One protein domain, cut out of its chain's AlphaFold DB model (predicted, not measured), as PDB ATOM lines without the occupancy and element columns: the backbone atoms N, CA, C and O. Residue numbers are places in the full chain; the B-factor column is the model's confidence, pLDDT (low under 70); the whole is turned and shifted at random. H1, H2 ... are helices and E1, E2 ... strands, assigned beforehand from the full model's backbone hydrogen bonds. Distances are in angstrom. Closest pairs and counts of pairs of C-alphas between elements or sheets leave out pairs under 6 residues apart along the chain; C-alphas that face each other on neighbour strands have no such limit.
ATOM      1  N   THR A 135     255.668 163.896 177.179       80.44
ATOM      2  CA  THR A 135     257.034 163.374 177.212       80.44
ATOM      3  C   THR A 135     257.111 161.950 176.697       80.44
ATOM      4  O   THR A 135     257.895 161.657 175.799       80.44
ATOM      5  N   VAL A 136     256.313 161.049 177.276       85.25
ATOM      6  CA  VAL A 136     256.365 159.622 176.952       85.25
ATOM      7  C   VAL A 136     256.055 159.400 175.474       85.25
ATOM      8  O   VAL A 136     256.750 158.642 174.799       85.25
ATOM      9  N   VAL A 137     255.035 160.086 174.954       85.81
ATOM     10  CA  VAL A 137     254.637 159.993 173.545       85.81
ATOM     11  C   VAL A 137     255.694 160.604 172.624       85.81
ATOM     12  O   VAL A 137     256.004 160.010 171.590       85.81
ATOM     13  N   ALA A 138     256.252 161.761 172.984       84.25
ATOM     14  CA  ALA A 138     257.310 162.432 172.236       84.25
ATOM     15  C   ALA A 138     258.570 161.559 172.155       84.25
ATOM     16  O   ALA A 138     259.039 161.254 171.058       84.25
ATOM     17  N   ALA A 139     259.046 161.063 173.299       85.00
ATOM     18  CA  ALA A 139     260.223 160.208 173.381       85.00
ATOM     19  C   ALA A 139     260.030 158.893 172.620       85.00
ATOM     20  O   ALA A 139     260.887 158.495 171.831       85.00
ATOM     21  N   ALA A 140     258.869 158.250 172.773       87.12
ATOM     22  CA  ALA A 140     258.546 157.031 172.040       87.12
ATOM     23  C   ALA A 140     258.521 157.247 170.517       87.12
ATOM     24  O   ALA A 140     258.978 156.381 169.770       87.12
ATOM     25  N   ARG A 141     258.007 158.392 170.040       85.31
ATOM     26  CA  ARG A 141     258.014 158.736 168.608       85.31
ATOM     27  C   ARG A 141     259.426 158.950 168.079       85.31
ATOM     28  O   ARG A 141     259.719 158.435 167.004       85.31
ATOM     29  N   MET A 142     260.281 159.656 168.822       84.62
ATOM     30  CA  MET A 142     261.678 159.877 168.432       84.62
ATOM     31  C   MET A 142     262.447 158.563 168.328       84.62
ATOM     32  O   MET A 142     263.016 158.282 167.278       84.62
ATOM     33  N   ILE A 143     262.381 157.721 169.366       84.88
ATOM     34  CA  ILE A 143     263.049 156.410 169.378       84.88
ATOM     35  C   ILE A 143     262.566 155.555 168.206       84.88
ATOM     36  O   ILE A 143     263.366 154.951 167.499       84.88
ATOM     37  N   ARG A 144     261.252 155.530 167.949       82.81
ATOM     38  CA  ARG A 144     260.688 154.756 166.839       82.81
ATOM     39  C   ARG A 144     261.147 155.270 165.471       82.81
ATOM     40  O   ARG A 144     261.377 154.457 164.578       82.81
ATOM     41  N   ALA A 145     261.226 156.587 165.284       82.31
ATOM     42  CA  ALA A 145     261.680 157.188 164.033       82.31
ATOM     43  C   ALA A 145     263.168 156.897 163.783       82.31
ATOM     44  O   ALA A 145     263.509 156.382 162.720       82.31
ATOM     45  N   ASP A 146     264.021 157.125 164.787       83.50
ATOM     46  CA  ASP A 146     265.459 156.827 164.719       83.50
ATOM     47  C   ASP A 146     265.710 155.331 164.456       83.50
ATOM     48  O   ASP A 146     266.445 154.967 163.537       83.50
ATOM     49  N   TRP A 147     265.011 154.444 165.175       79.69
ATOM     50  CA  TRP A 147     265.141 152.996 164.998       79.69
ATOM     51  C   TRP A 147     264.717 152.520 163.606       79.69
ATOM     52  O   TRP A 147     265.396 151.690 163.000       79.69
ATOM     53  N   ARG A 148     263.611 153.053 163.063       76.44
ATOM     54  CA  ARG A 148     263.162 152.723 161.699       76.44
ATOM     55  C   ARG A 148     264.190 153.156 160.655       76.44
ATOM     56  O   ARG A 148     264.526 152.357 159.781       76.44
ATOM     57  N   ASN A 149     264.727 154.370 160.775       72.62
ATOM     58  CA  ASN A 149     265.768 154.872 159.874       72.62
ATOM     59  C   ASN A 149     267.011 153.964 159.913       72.62
ATOM     60  O   ASN A 149     267.563 153.616 158.871       72.62
ATOM     61  N   ARG A 150     267.384 153.472 161.102       67.62
ATOM     62  CA  ARG A 150     268.503 152.537 161.292       67.62
ATOM     63  C   ARG A 150     268.254 151.151 160.689       67.62
ATOM     64  O   ARG A 150     269.128 150.618 160.010       67.62
ATOM     65  N   ALA A 151     267.066 150.585 160.900       57.88
ATOM     66  CA  ALA A 151     266.677 149.284 160.347       57.88
ATOM     67  C   ALA A 151     266.632 149.281 158.809       57.88
ATOM     68  O   ALA A 151     266.785 148.230 158.192       57.88
ATOM     69  N   SER A 152     266.442 150.455 158.205       52.25
ATOM     70  CA  SER A 152     266.434 150.648 156.751       52.25
ATOM     71  C   SER A 152     267.853 150.703 156.168       52.25
ATOM     72  O   SER A 152     268.050 150.369 155.006       52.25
ATOM     73  N   ALA A 153     268.843 151.100 156.977       50.81
ATOM     74  CA  ALA A 153     270.217 151.367 156.551       50.81
ATOM     75  C   ALA A 153     271.213 150.215 156.811       50.81
ATOM     76  O   ALA A 153     272.307 150.222 156.253       50.81
ATOM     77  N   ARG A 154     270.873 149.226 157.652       50.22
ATOM     78  CA  ARG A 154     271.754 148.091 157.994       50.22
ATOM     79  C   ARG A 154     271.059 146.749 157.757       50.22
ATOM     80  O   ARG A 154     270.538 146.139 158.686       50.22
ATOM     81  N   VAL A 155     271.099 146.262 156.518       48.00
ATOM     82  CA  VAL A 155     270.990 144.821 156.233       48.00
ATOM     83  C   VAL A 155     272.316 144.366 155.638       48.00
ATOM     84  O   VAL A 155     272.436 144.072 154.456       48.00
ATOM     85  N   THR A 156     273.344 144.351 156.476       42.31
ATOM     86  CA  THR A 156     274.644 143.764 156.160       42.31
ATOM     87  C   THR A 156     275.046 142.918 157.359       42.31
ATOM     88  O   THR A 156     275.554 143.430 158.344       42.31
ATOM     89  N   VAL A 157     274.684 141.634 157.281       47.78
ATOM     90  CA  VAL A 157     275.227 140.494 158.044       47.78
ATOM     91  C   VAL A 157     275.542 140.797 159.520       47.78
ATOM     92  O   VAL A 157     276.662 141.158 159.865       47.78
ATOM     93  N   MET A 158     274.557 140.619 160.406       49.06
ATOM     94  CA  MET A 158     274.792 140.692 161.855       49.06
ATOM     95  C   MET A 158     275.521 139.439 162.351       49.06
ATOM     96  O   MET A 158     275.193 138.324 161.938       49.06
ATOM     97  N   ARG A 159     276.492 139.625 163.250       48.88
ATOM     98  CA  ARG A 159     277.134 138.526 163.979       48.88
ATOM     99  C   ARG A 159     276.144 137.899 164.976       48.88
ATOM    100  O   ARG A 159     275.224 138.566 165.447       48.88
ATOM    101  N   CYS A 160     276.299 136.610 165.289       48.97
ATOM    102  CA  CYS A 160     275.357 135.862 166.142       48.97
ATOM    103  C   CYS A 160     275.239 136.408 167.580       48.97
ATOM    104  O   CYS A 160     274.205 136.231 168.215       48.97
ATOM    105  N   ASP A 161     276.270 137.083 168.079       47.38
ATOM    106  CA  ASP A 161     276.345 137.791 169.366       47.38
ATOM    107  C   ASP A 161     275.588 139.133 169.378       47.38
ATOM    108  O   ASP A 161     275.221 139.634 170.440       47.38
ATOM    109  N   GLU A 162     275.274 139.679 168.202       49.16
ATOM    110  CA  GLU A 162     274.442 140.876 168.023       49.16
ATOM    111  C   GLU A 162     272.999 140.533 167.618       49.16
ATOM    112  O   GLU A 162     272.157 141.420 167.445       49.16
ATOM    113  N   TYR A 163     272.690 139.243 167.456       44.59
ATOM    114  CA  TYR A 163     271.386 138.785 167.002       44.59
ATOM    115  C   TYR A 163     270.328 138.934 168.103       44.59
ATOM    116  O   TYR A 163     270.160 138.080 168.974       44.59
ATOM    117  N   GLN A 164     269.548 140.012 168.031       52.97
ATOM    118  CA  GLN A 164     268.298 140.140 168.775       52.97
ATOM    119  C   GLN A 164     267.140 139.604 167.925       52.97
ATOM    120  O   GLN A 164     266.743 140.196 166.917       52.97
ATOM    121  N   SER A 165     266.576 138.466 168.336       41.06
ATOM    122  CA  SER A 165     265.361 137.916 167.732       41.06
ATOM    123  C   SER A 165     264.179 138.867 167.965       41.06
ATOM    124  O   SER A 165     263.617 138.909 169.056       41.06
ATOM    125  N   GLY A 166     263.783 139.608 166.926       53.12
ATOM    126  CA  GLY A 166     262.676 140.572 166.966       53.12
ATOM    127  C   GLY A 166     263.172 142.013 167.083       53.12
ATOM    128  O   GLY A 166     263.470 142.482 168.172       53.12
ATOM    129  N   LYS A 167     263.226 142.707 165.937       62.41
ATOM    130  CA  LYS A 167     263.785 144.049 165.653       62.41
ATOM    131  C   LYS A 167     263.167 145.207 166.466       62.41
ATOM    132  O   LYS A 167     262.641 146.162 165.885       62.41
ATOM    133  N   HIS A 168     263.209 145.145 167.786       71.75
ATOM    134  CA  HIS A 168     262.528 146.065 168.689       71.75
ATOM    135  C   HIS A 168     263.548 146.738 169.618       71.75
ATOM    136  O   HIS A 168     264.374 146.038 170.192       71.75
ATOM    137  N   PRO A 169     263.519 148.073 169.776       77.88
ATOM    138  CA  PRO A 169     264.538 148.783 170.543       77.88
ATOM    139  C   PRO A 169     264.475 148.419 172.030       77.88
ATOM    140  O   PRO A 169     263.395 148.443 172.631       77.88
ATOM    141  N   LEU A 170     265.622 148.140 172.652       82.75
ATOM    142  CA  LEU A 170     265.701 147.982 174.102       82.75
ATOM    143  C   LEU A 170     265.926 149.351 174.757       82.75
ATOM    144  O   LEU A 170     266.947 150.001 174.526       82.75
ATOM    145  N   VAL A 171     264.968 149.808 175.569       83.38
ATOM    146  CA  VAL A 171     264.960 151.170 176.126       83.38
ATOM    147  C   VAL A 171     265.108 151.142 177.642       83.38
ATOM    148  O   VAL A 171     264.298 150.543 178.346       83.38
ATOM    149  N   GLU A 172     266.099 151.851 178.165       86.19
ATOM    150  CA  GLU A 172     266.242 152.154 179.586       86.19
ATOM    151  C   GLU A 172     265.591 153.504 179.907       86.19
ATOM    152  O   GLU A 172     265.894 154.521 179.287       86.19
ATOM    153  N   THR A 173     264.672 153.543 180.868       83.69
ATOM    154  CA  THR A 173     263.957 154.779 181.206       83.69
ATOM    155  C   THR A 173     263.295 154.690 182.577       83.69
ATOM    156  O   THR A 173     262.858 153.619 183.000       83.69
ATOM    157  N   HIS A 174     263.146 155.836 183.247       77.31
ATOM    158  CA  HIS A 174     262.268 155.966 184.415       77.31
ATOM    159  C   HIS A 174     260.779 155.956 184.030       77.31
ATOM    160  O   HIS A 174     259.917 155.651 184.854       77.31
ATOM    161  N   PHE A 175     260.467 156.241 182.764       78.75
ATOM    162  CA  PHE A 175     259.115 156.243 182.226       78.75
ATOM    163  C   PHE A 175     258.823 154.908 181.540       78.75
ATOM    164  O   PHE A 175     258.902 154.793 180.319       78.75
ATOM    165  N   GLY A 176     258.461 153.881 182.316       74.38
ATOM    166  CA  GLY A 176     258.344 152.497 181.820       74.38
ATOM    167  C   GLY A 176     257.491 152.303 180.551       74.38
ATOM    168  O   GLY A 176     257.710 151.365 179.791       74.38
ATOM    169  N   GLN A 177     256.554 153.216 180.272       81.44
ATOM    170  CA  GLN A 177     255.712 153.199 179.072       81.44
ATOM    171  C   GLN A 177     256.472 153.477 177.764       81.44
ATOM    172  O   GLN A 177     256.002 153.055 176.710       81.44
ATOM    173  N   VAL A 178     257.623 154.162 177.797       83.69
ATOM    174  CA  VAL A 178     258.372 154.533 176.579       83.69
ATOM    175  C   VAL A 178     258.919 153.300 175.865       83.69
ATOM    176  O   VAL A 178     258.835 153.236 174.641       83.69
ATOM    177  N   GLY A 179     259.403 152.295 176.606       80.94
ATOM    178  CA  GLY A 179     259.868 151.031 176.026       80.94
ATOM    179  C   GLY A 179     258.776 150.386 175.176       80.94
ATOM    180  O   GLY A 179     258.934 150.249 173.968       80.94
ATOM    181  N   TYR A 180     257.605 150.144 175.767       80.31
ATOM    182  CA  TYR A 180     256.453 149.595 175.047       80.31
ATOM    183  C   TYR A 180     255.979 150.498 173.894       80.31
ATOM    184  O   TYR A 180     255.802 150.044 172.764       80.31
ATOM    185  N   LEU A 181     255.799 151.800 174.141       83.12
ATOM    186  CA  LEU A 181     255.258 152.727 173.143       83.12
ATOM    187  C   LEU A 181     256.221 153.015 171.997       83.12
ATOM    188  O   LEU A 181     255.762 153.362 170.914       83.12
ATOM    189  N   SER A 182     257.527 152.844 172.165       80.94
ATOM    190  CA  SER A 182     258.472 152.916 171.046       80.94
ATOM    191  C   SER A 182     258.325 151.726 170.082       80.94
ATOM    192  O   SER A 182     258.795 151.790 168.947       80.94
ATOM    193  N   GLY A 183     257.554 150.699 170.466       74.00
ATOM    194  CA  GLY A 183     257.527 149.396 169.808       74.00
ATOM    195  C   GLY A 183     258.695 148.525 170.258       74.00
ATOM    196  O   GLY A 183     259.105 147.660 169.502       74.00
ATOM    197  N   GLY A 184     259.262 148.820 171.427       77.00
ATOM    198  CA  GLY A 184     260.432 148.199 172.024       77.00
ATOM    199  C   GLY A 184     260.111 147.397 173.280       77.00
ATOM    200  O   GLY A 184     258.950 147.136 173.607       77.00
ATOM    201  N   GLN A 185     261.157 147.058 174.023       78.75
ATOM    202  CA  GLN A 185     261.047 146.492 175.366       78.75
ATOM    203  C   GLN A 185     261.734 147.404 176.381       78.75
ATOM    204  O   GLN A 185     262.668 148.138 176.057       78.75
ATOM    205  N   LEU A 186     261.248 147.384 177.622       80.38
ATOM    206  CA  LEU A 186     261.911 148.072 178.723       80.38
ATOM    207  C   LEU A 186     263.122 147.246 179.172       80.38
ATOM    208  O   LEU A 186     262.990 146.054 179.448       80.38
ATOM    209  N   CYS A 187     264.285 147.883 179.302       77.50
ATOM    210  CA  CYS A 187     265.458 147.260 179.903       77.50
ATOM    211  C   CYS A 187     265.263 147.155 181.420       77.50
ATOM    212  O   CYS A 187     265.510 148.102 182.172       77.50
ATOM    213  N   HIS A 188     264.758 146.008 181.866       72.94
ATOM    214  CA  HIS A 188     264.604 145.714 183.284       72.94
ATOM    215  C   HIS A 188     265.966 145.478 183.964       72.94
ATOM    216  O   HIS A 188     266.894 144.999 183.315       72.94
ATOM    217  N   PRO A 189     266.094 145.736 185.282       71.00
ATOM    218  CA  PRO A 189     267.343 145.518 186.019       71.00
ATOM    219  C   PRO A 189     267.943 144.114 185.849       71.00
ATOM    220  O   PRO A 189     269.145 143.997 185.643       71.00
ATOM    221  N   PHE A 190     267.111 143.065 185.812       68.44
ATOM    222  CA  PHE A 190     267.577 141.686 185.613       68.44
ATOM    223  C   PHE A 190     268.227 141.451 184.235       68.44
ATOM    224  O   PHE A 190     269.094 140.595 184.099       68.44
ATOM    225  N   LEU A 191     267.845 142.216 183.200       66.38
ATOM    226  CA  LEU A 191     268.484 142.131 181.880       66.38
ATOM    227  C   LEU A 191     269.889 142.738 181.906       66.38
ATOM    228  O   LEU A 191     270.775 142.255 181.208       66.38
ATOM    229  N   LYS A 192     270.114 143.748 182.754       65.56
ATOM    230  CA  LYS A 192     271.449 144.323 182.959       65.56
ATOM    231  C   LYS A 192     272.378 143.351 183.677       65.56
ATOM    232  O   LYS A 192     273.546 143.261 183.318       65.56
ATOM    233  N   GLU A 193     271.859 142.608 184.653       67.88
ATOM    234  CA  GLU A 193     272.597 141.531 185.332       67.88
ATOM    235  C   GLU A 193     272.992 140.419 184.348       67.88
ATOM    236  O   GLU A 193     274.090 139.877 184.428       67.88
ATOM    237  N   ALA A 194     272.150 140.162 183.343       66.12
ATOM    238  CA  ALA A 194     272.448 139.275 182.220       66.12
ATOM    239  C   ALA A 194     273.364 139.902 181.140       66.12
ATOM    240  O   ALA A 194     273.479 139.356 180.047       66.12
ATOM    241  N   SER A 195     274.016 141.039 181.424       68.69
ATOM    242  CA  SER A 195     274.902 141.778 180.503       68.69
ATOM    243  C   SER A 195     274.237 142.290 179.216       68.69
ATOM    244  O   SER A 195     274.919 142.654 178.257       68.69
ATOM    245  N   LEU A 196     272.905 142.372 179.184       68.62
ATOM    246  CA  LEU A 196     272.158 142.875 178.038       68.62
ATOM    247  C   LEU A 196     272.057 144.402 178.132       68.62
ATOM    248  O   LEU A 196     271.371 144.966 178.987       68.62
ATOM    249  N   LEU A 197     272.801 145.081 177.262       76.06
ATOM    250  CA  LEU A 197     272.913 146.535 177.264       76.06
ATOM    251  C   LEU A 197     271.767 147.189 176.465       76.06
ATOM    252  O   LEU A 197     271.458 146.727 175.366       76.06
ATOM    253  N   PRO A 198     271.158 148.278 176.974       81.44
ATOM    254  CA  PRO A 198     270.097 148.997 176.271       81.44
ATOM    255  C   PRO A 198     270.611 149.723 175.020       81.44
ATOM    256  O   PRO A 198     271.741 150.207 174.980       81.44
ATOM    257  N   ASP A 199     269.753 149.851 174.008       82.31
ATOM    258  CA  ASP A 199     270.041 150.603 172.779       82.31
ATOM    259  C   ASP A 199     269.748 152.093 172.936       82.31
ATOM    260  O   ASP A 199     270.447 152.934 172.366       82.31
ATOM    261  N   TYR A 200     268.730 152.409 173.740       85.50
ATOM    262  CA  TYR A 200     268.335 153.772 174.067       85.50
ATOM    263  C   TYR A 200     268.241 153.967 175.571       85.50
ATOM    264  O   TYR A 200     267.803 153.076 176.302       85.50
ATOM    265  N   ARG A 201     268.563 155.174 176.020       87.56
ATOM    266  CA  ARG A 201     268.373 155.615 177.396       87.56
ATOM    267  C   ARG A 201     267.630 156.945 177.408       87.56
ATOM    268  O   ARG A 201     267.999 157.868 176.692       87.56
ATOM    269  N   VAL A 202     266.574 157.045 178.211       86.88
ATOM    270  CA  VAL A 202     265.783 158.273 178.378       86.88
ATOM    271  C   VAL A 202     265.912 158.758 179.812       86.88
ATOM    272  O   VAL A 202     265.459 158.075 180.736       86.88
ATOM    273  N   THR A 203     266.485 159.946 179.991       84.38
ATOM    274  CA  THR A 203     266.736 160.550 181.305       84.38
ATOM    275  C   THR A 203     266.151 161.944 181.422       84.38
ATOM    276  O   THR A 203     265.929 162.644 180.434       84.38
ATOM    277  N   VAL A 204     265.912 162.337 182.672       81.44
ATOM    278  CA  VAL A 204     265.673 163.730 183.045       81.44
ATOM    279  C   VAL A 204     267.041 164.334 183.358       81.44
ATOM    280  O   VAL A 204     267.731 163.852 184.254       81.44
ATOM    281  N   GLY A 205     267.446 165.347 182.599       79.25
ATOM    282  CA  GLY A 205     268.787 165.929 182.654       79.25
ATOM    283  C   GLY A 205     269.818 165.237 181.755       79.25
ATOM    284  O   GLY A 205     269.608 164.127 181.246       79.25
ATOM    285  N   ARG A 206     270.935 165.943 181.540       79.88
ATOM    286  CA  ARG A 206     272.038 165.476 180.699       79.88
ATOM    287  C   ARG A 206     272.881 164.423 181.409       79.88
ATOM    288  O   ARG A 206     273.146 164.541 182.602       79.88
ATOM    289  N   ILE A 207     273.345 163.442 180.645       81.19
ATOM    290  CA  ILE A 207     274.296 162.424 181.090       81.19
ATOM    291  C   ILE A 207     275.645 162.687 180.413       81.19
ATOM    292  O   ILE A 207     275.685 162.954 179.214       81.19
ATOM    293  N   ASN A 208     276.736 162.562 181.172       74.00
ATOM    294  CA  ASN A 208     278.116 162.652 180.682       74.00
ATOM    295  C   ASN A 208     278.800 161.272 180.725       74.00
ATOM    296  O   ASN A 208     279.883 161.124 181.285       74.00
ATOM    297  N   GLU A 209     278.140 160.241 180.197       77.69
ATOM    298  CA  GLU A 209     278.700 158.889 180.125       77.69
ATOM    299  C   GLU A 209     279.251 158.609 178.717       77.69
ATOM    300  O   GLU A 209     278.558 158.873 177.731       77.69
ATOM    301  N   PRO A 210     280.473 158.055 178.590       75.12
ATOM    302  CA  PRO A 210     281.041 157.702 177.292       75.12
ATOM    303  C   PRO A 210     280.259 156.556 176.625       75.12
ATOM    304  O   PRO A 210     279.788 155.639 177.299       75.12
ATOM    305  N   GLY A 211     280.146 156.588 175.292       77.62
ATOM    306  CA  GLY A 211     279.422 155.581 174.496       77.62
ATOM    307  C   GLY A 211     277.935 155.880 174.262       77.62
ATOM    308  O   GLY A 211     277.211 155.025 173.745       77.62
ATOM    309  N   TRP A 212     277.475 157.082 174.621       82.44
ATOM    310  CA  TRP A 212     276.105 157.550 174.422       82.44
ATOM    311  C   TRP A 212     276.073 158.837 173.592       82.44
ATOM    312  O   TRP A 212     276.731 159.818 173.923       82.44
ATOM    313  N   THR A 213     275.251 158.854 172.542       84.38
ATOM    314  CA  THR A 213     275.006 160.029 171.689       84.38
ATOM    315  C   THR A 213     273.593 160.544 171.880       84.38
ATOM    316  O   THR A 213     272.637 159.773 171.820       84.38
ATOM    317  N   GLU A 214     273.431 161.846 172.118       83.19
ATOM    318  CA  GLU A 214     272.097 162.447 172.199       83.19
ATOM    319  C   GLU A 214     271.413 162.402 170.825       83.19
ATOM    320  O   GLU A 214     271.951 162.868 169.819       83.19
ATOM    321  N   VAL A 215     270.195 161.868 170.785       80.88
ATOM    322  CA  VAL A 215     269.322 161.903 169.612       80.88
ATOM    323  C   VAL A 215     268.628 163.265 169.589       80.88
ATOM    324  O   VAL A 215     267.496 163.417 170.045       80.88
ATOM    325  N   ALA A 216     269.344 164.279 169.103       69.31
ATOM    326  CA  ALA A 216     268.840 165.651 169.013       69.31
ATOM    327  C   ALA A 216     267.955 165.884 167.771       69.31
ATOM    328  O   ALA A 216     267.093 166.771 167.764       69.31
ATOM    329  N   GLU A 217     268.135 165.079 166.720       65.69
ATOM    330  CA  GLU A 217     267.365 165.189 165.481       65.69
ATOM    331  C   GLU A 217     265.877 164.909 165.728       65.69
ATOM    332  O   GLU A 217     265.483 163.891 166.294       65.69
ATOM    333  N   GLY A 218     265.021 165.843 165.310       58.31
ATOM    334  CA  GLY A 218     263.574 165.710 165.465       58.31
ATOM    335  C   GLY A 218     263.033 166.052 166.857       58.31
ATOM    336  O   GLY A 218     261.829 165.907 167.061       58.31
ATOM    337  N   ARG A 219     263.849 166.575 167.789       69.00
ATOM    338  CA  ARG A 219     263.397 167.015 169.129       69.00
ATOM    339  C   ARG A 219     262.265 168.048 169.059       69.00
ATOM    340  O   ARG A 219     261.240 167.900 169.727       69.00
ATOM    341  N   ALA A 220     262.400 169.025 168.159       61.91
ATOM    342  CA  ALA A 220     261.366 170.022 167.873       61.91
ATOM    343  C   ALA A 220     260.120 169.406 167.204       61.91
ATOM    344  O   ALA A 220     258.990 169.713 167.585       61.91
ATOM    345  N   ALA A 221     260.312 168.479 166.257       61.12
ATOM    346  CA  ALA A 221     259.218 167.786 165.568       61.12
ATOM    347  C   ALA A 221     258.413 166.876 166.515       61.12
ATOM    348  O   ALA A 221     257.194 166.745 166.384       61.12
ATOM    349  N   ALA A 222     259.079 166.278 167.503       61.19
ATOM    350  CA  ALA A 222     258.466 165.439 168.522       61.19
ATOM    351  C   ALA A 222     257.891 166.228 169.706       61.19
ATOM    352  O   ALA A 222     257.170 165.634 170.506       61.19
ATOM    353  N   ARG A 223     258.158 167.541 169.798       69.38
ATOM    354  CA  ARG A 223     257.787 168.404 170.935       69.38
ATOM    355  C   ARG A 223     258.274 167.829 172.270       69.38
ATOM    356  O   ARG A 223     257.515 167.761 173.237       69.38
ATOM    357  N   LEU A 224     259.517 167.351 172.294       73.31
ATOM    358  CA  LEU A 224     260.116 166.817 173.513       73.31
ATOM    359  C   LEU A 224     260.404 167.968 174.494       73.31
ATOM    360  O   LEU A 224     260.937 168.987 174.058       73.31
ATOM    361  N   PRO A 225     260.101 167.817 175.793       75.56
ATOM    362  CA  PRO A 225     260.482 168.804 176.801       75.56
ATOM    363  C   PRO A 225     261.995 169.051 176.903       75.56
ATOM    364  O   PRO A 225     262.817 168.174 176.611       75.56
ATOM    365  N   ASP A 226     262.364 170.253 177.343       73.25
ATOM    366  CA  ASP A 226     263.762 170.705 177.417       73.25
ATOM    367  C   ASP A 226     264.577 169.971 178.492       73.25
ATOM    368  O   ASP A 226     265.796 169.830 178.378       73.25
ATOM    369  N   ASP A 227     263.908 169.437 179.509       78.75
ATOM    370  CA  ASP A 227     264.499 168.701 180.622       78.75
ATOM    371  C   ASP A 227     264.734 167.214 180.318       78.75
ATOM    372  O   ASP A 227     265.337 166.515 181.133       78.75
ATOM    373  N   ILE A 228     264.297 166.719 179.154       80.56
ATOM    374  CA  ILE A 228     264.323 165.289 178.828       80.56
ATOM    375  C   ILE A 228     265.221 165.016 177.641       80.56
ATOM    376  O   ILE A 228     265.073 165.598 176.570       80.56
ATOM    377  N   PHE A 229     266.140 164.081 177.846       82.62
ATOM    378  CA  PHE A 229     267.194 163.753 176.905       82.62
ATOM    379  C   PHE A 229     267.090 162.282 176.519       82.62
ATOM    380  O   PHE A 229     266.834 161.408 177.354       82.62
ATOM    381  N   ILE A 230     267.254 162.020 175.225       85.50
ATOM    382  CA  ILE A 230     267.228 160.677 174.657       85.50
ATOM    383  C   ILE A 230     268.625 160.397 174.145       85.50
ATOM    384  O   ILE A 230     269.116 161.088 173.256       85.50
ATOM    385  N   TYR A 231     269.245 159.374 174.700       85.38
ATOM    386  CA  TYR A 231     270.570 158.924 174.332       85.38
ATOM    387  C   TYR A 231     270.473 157.607 173.580       85.38
ATOM    388  O   TYR A 231     269.673 156.734 173.918       85.38
ATOM    389  N   ARG A 232     271.315 157.463 172.567       86.00
ATOM    390  CA  ARG A 232     271.507 156.255 171.778       86.00
ATOM    391  C   ARG A 232     272.890 155.695 172.062       86.00
ATOM    392  O   ARG A 232     273.867 156.439 172.088       86.00
ATOM    393  N   ARG A 233     272.974 154.381 172.234       82.19
ATOM    394  CA  ARG A 233     274.250 153.695 172.417       82.19
ATOM    395  C   ARG A 233     275.034 153.679 171.104       82.19
ATOM    396  O   ARG A 233     274.513 153.266 170.061       82.19
ATOM    397  N   GLU A 234     276.285 154.113 171.157       73.94
ATOM    398  CA  GLU A 234     277.231 153.930 170.059       73.94
ATOM    399  C   GLU A 234     277.616 152.448 169.994       73.94
ATOM    400  O   GLU A 234     278.097 151.870 170.969       73.94
TER     401      GLU A 234
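What this domain is: This is residues 135 to 234 of the 236 residues of an uncharacterized protein of Lentisphaeria bacterium (UniProt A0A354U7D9). A small, twisted sheet of four strands has the long helix H1 running along one face, with short H2 over the same face and no named helix on the other. Short H4 packs on H1, H3 lies away from the other helices, and residues 152 to 165 stick out as a loop. The printed part has 100 residues, with named elements in the order H1 E1 H2 H3 E2 E3 H4 E4; the mixed sheet runs E1 E2 E4 E3. The class is mixed, helices and strands; the whole is compact, with a radius of gyration of the C-alphas of 13.2 A and spans of 38 by 31 by 26 A.

How they stand to each other: Begin with H1, residues 135 to 153, on one face of the sheet in two layers, helix over strands, at a height over the sheet of 10.2 A. It lies over E2, residues 200 to 204, and E4, residues 228 to 233. With residues 136 to 140 alone it touches H2, residues 177 to 181; the closest C-alphas, of Ala 140 and Val 178, are 5.2 A apart. With residues 138 to 142 alone it touches H4, residues 219 to 222; the closest C-alphas, of Ala 138 and Ala 222, are 4.9 A apart. E1, residues 170 to 173, H2, H3, residues 189 to 193, and E2 form a strand-helix-strand unit, parallel neighbour strands with helices between. H3 is not on the sheet. Within hydrogen-bond range, find N 202 and O 172 at 2.8 A for parallel E1 and E2, N 201 and O 231 at 2.8 A for antiparallel E2 and E4, and N 213 and O 232 at 2.8 A for antiparallel E4 and E3, residues 212 to 214. Every O i to N i+4 pair in H1, H2 and H3 is within range; H4 is too short for one.

Where its parts are: Find C-alpha 135 at (257.034, 163.374, 177.212); from there H1 runs 27.3 A. E1 spans 10.0 A, H2 6.0 A, H3 6.6 A, E2 13.7 A, E3 6.7 A and H4 5.2 A. E4 runs 16.6 A to C-alpha 233 at (274.250, 153.695, 172.417).

The domain as a whole: The printed part has no cut, and its farthest C-alphas, of Cys 160 and Asp 226, are 38.4 A apart. The link from H1 to E1, 16 residues, is long. The model's pLDDT is under 70 at residues 150 to 167, 190 to 196 and 216 to 223.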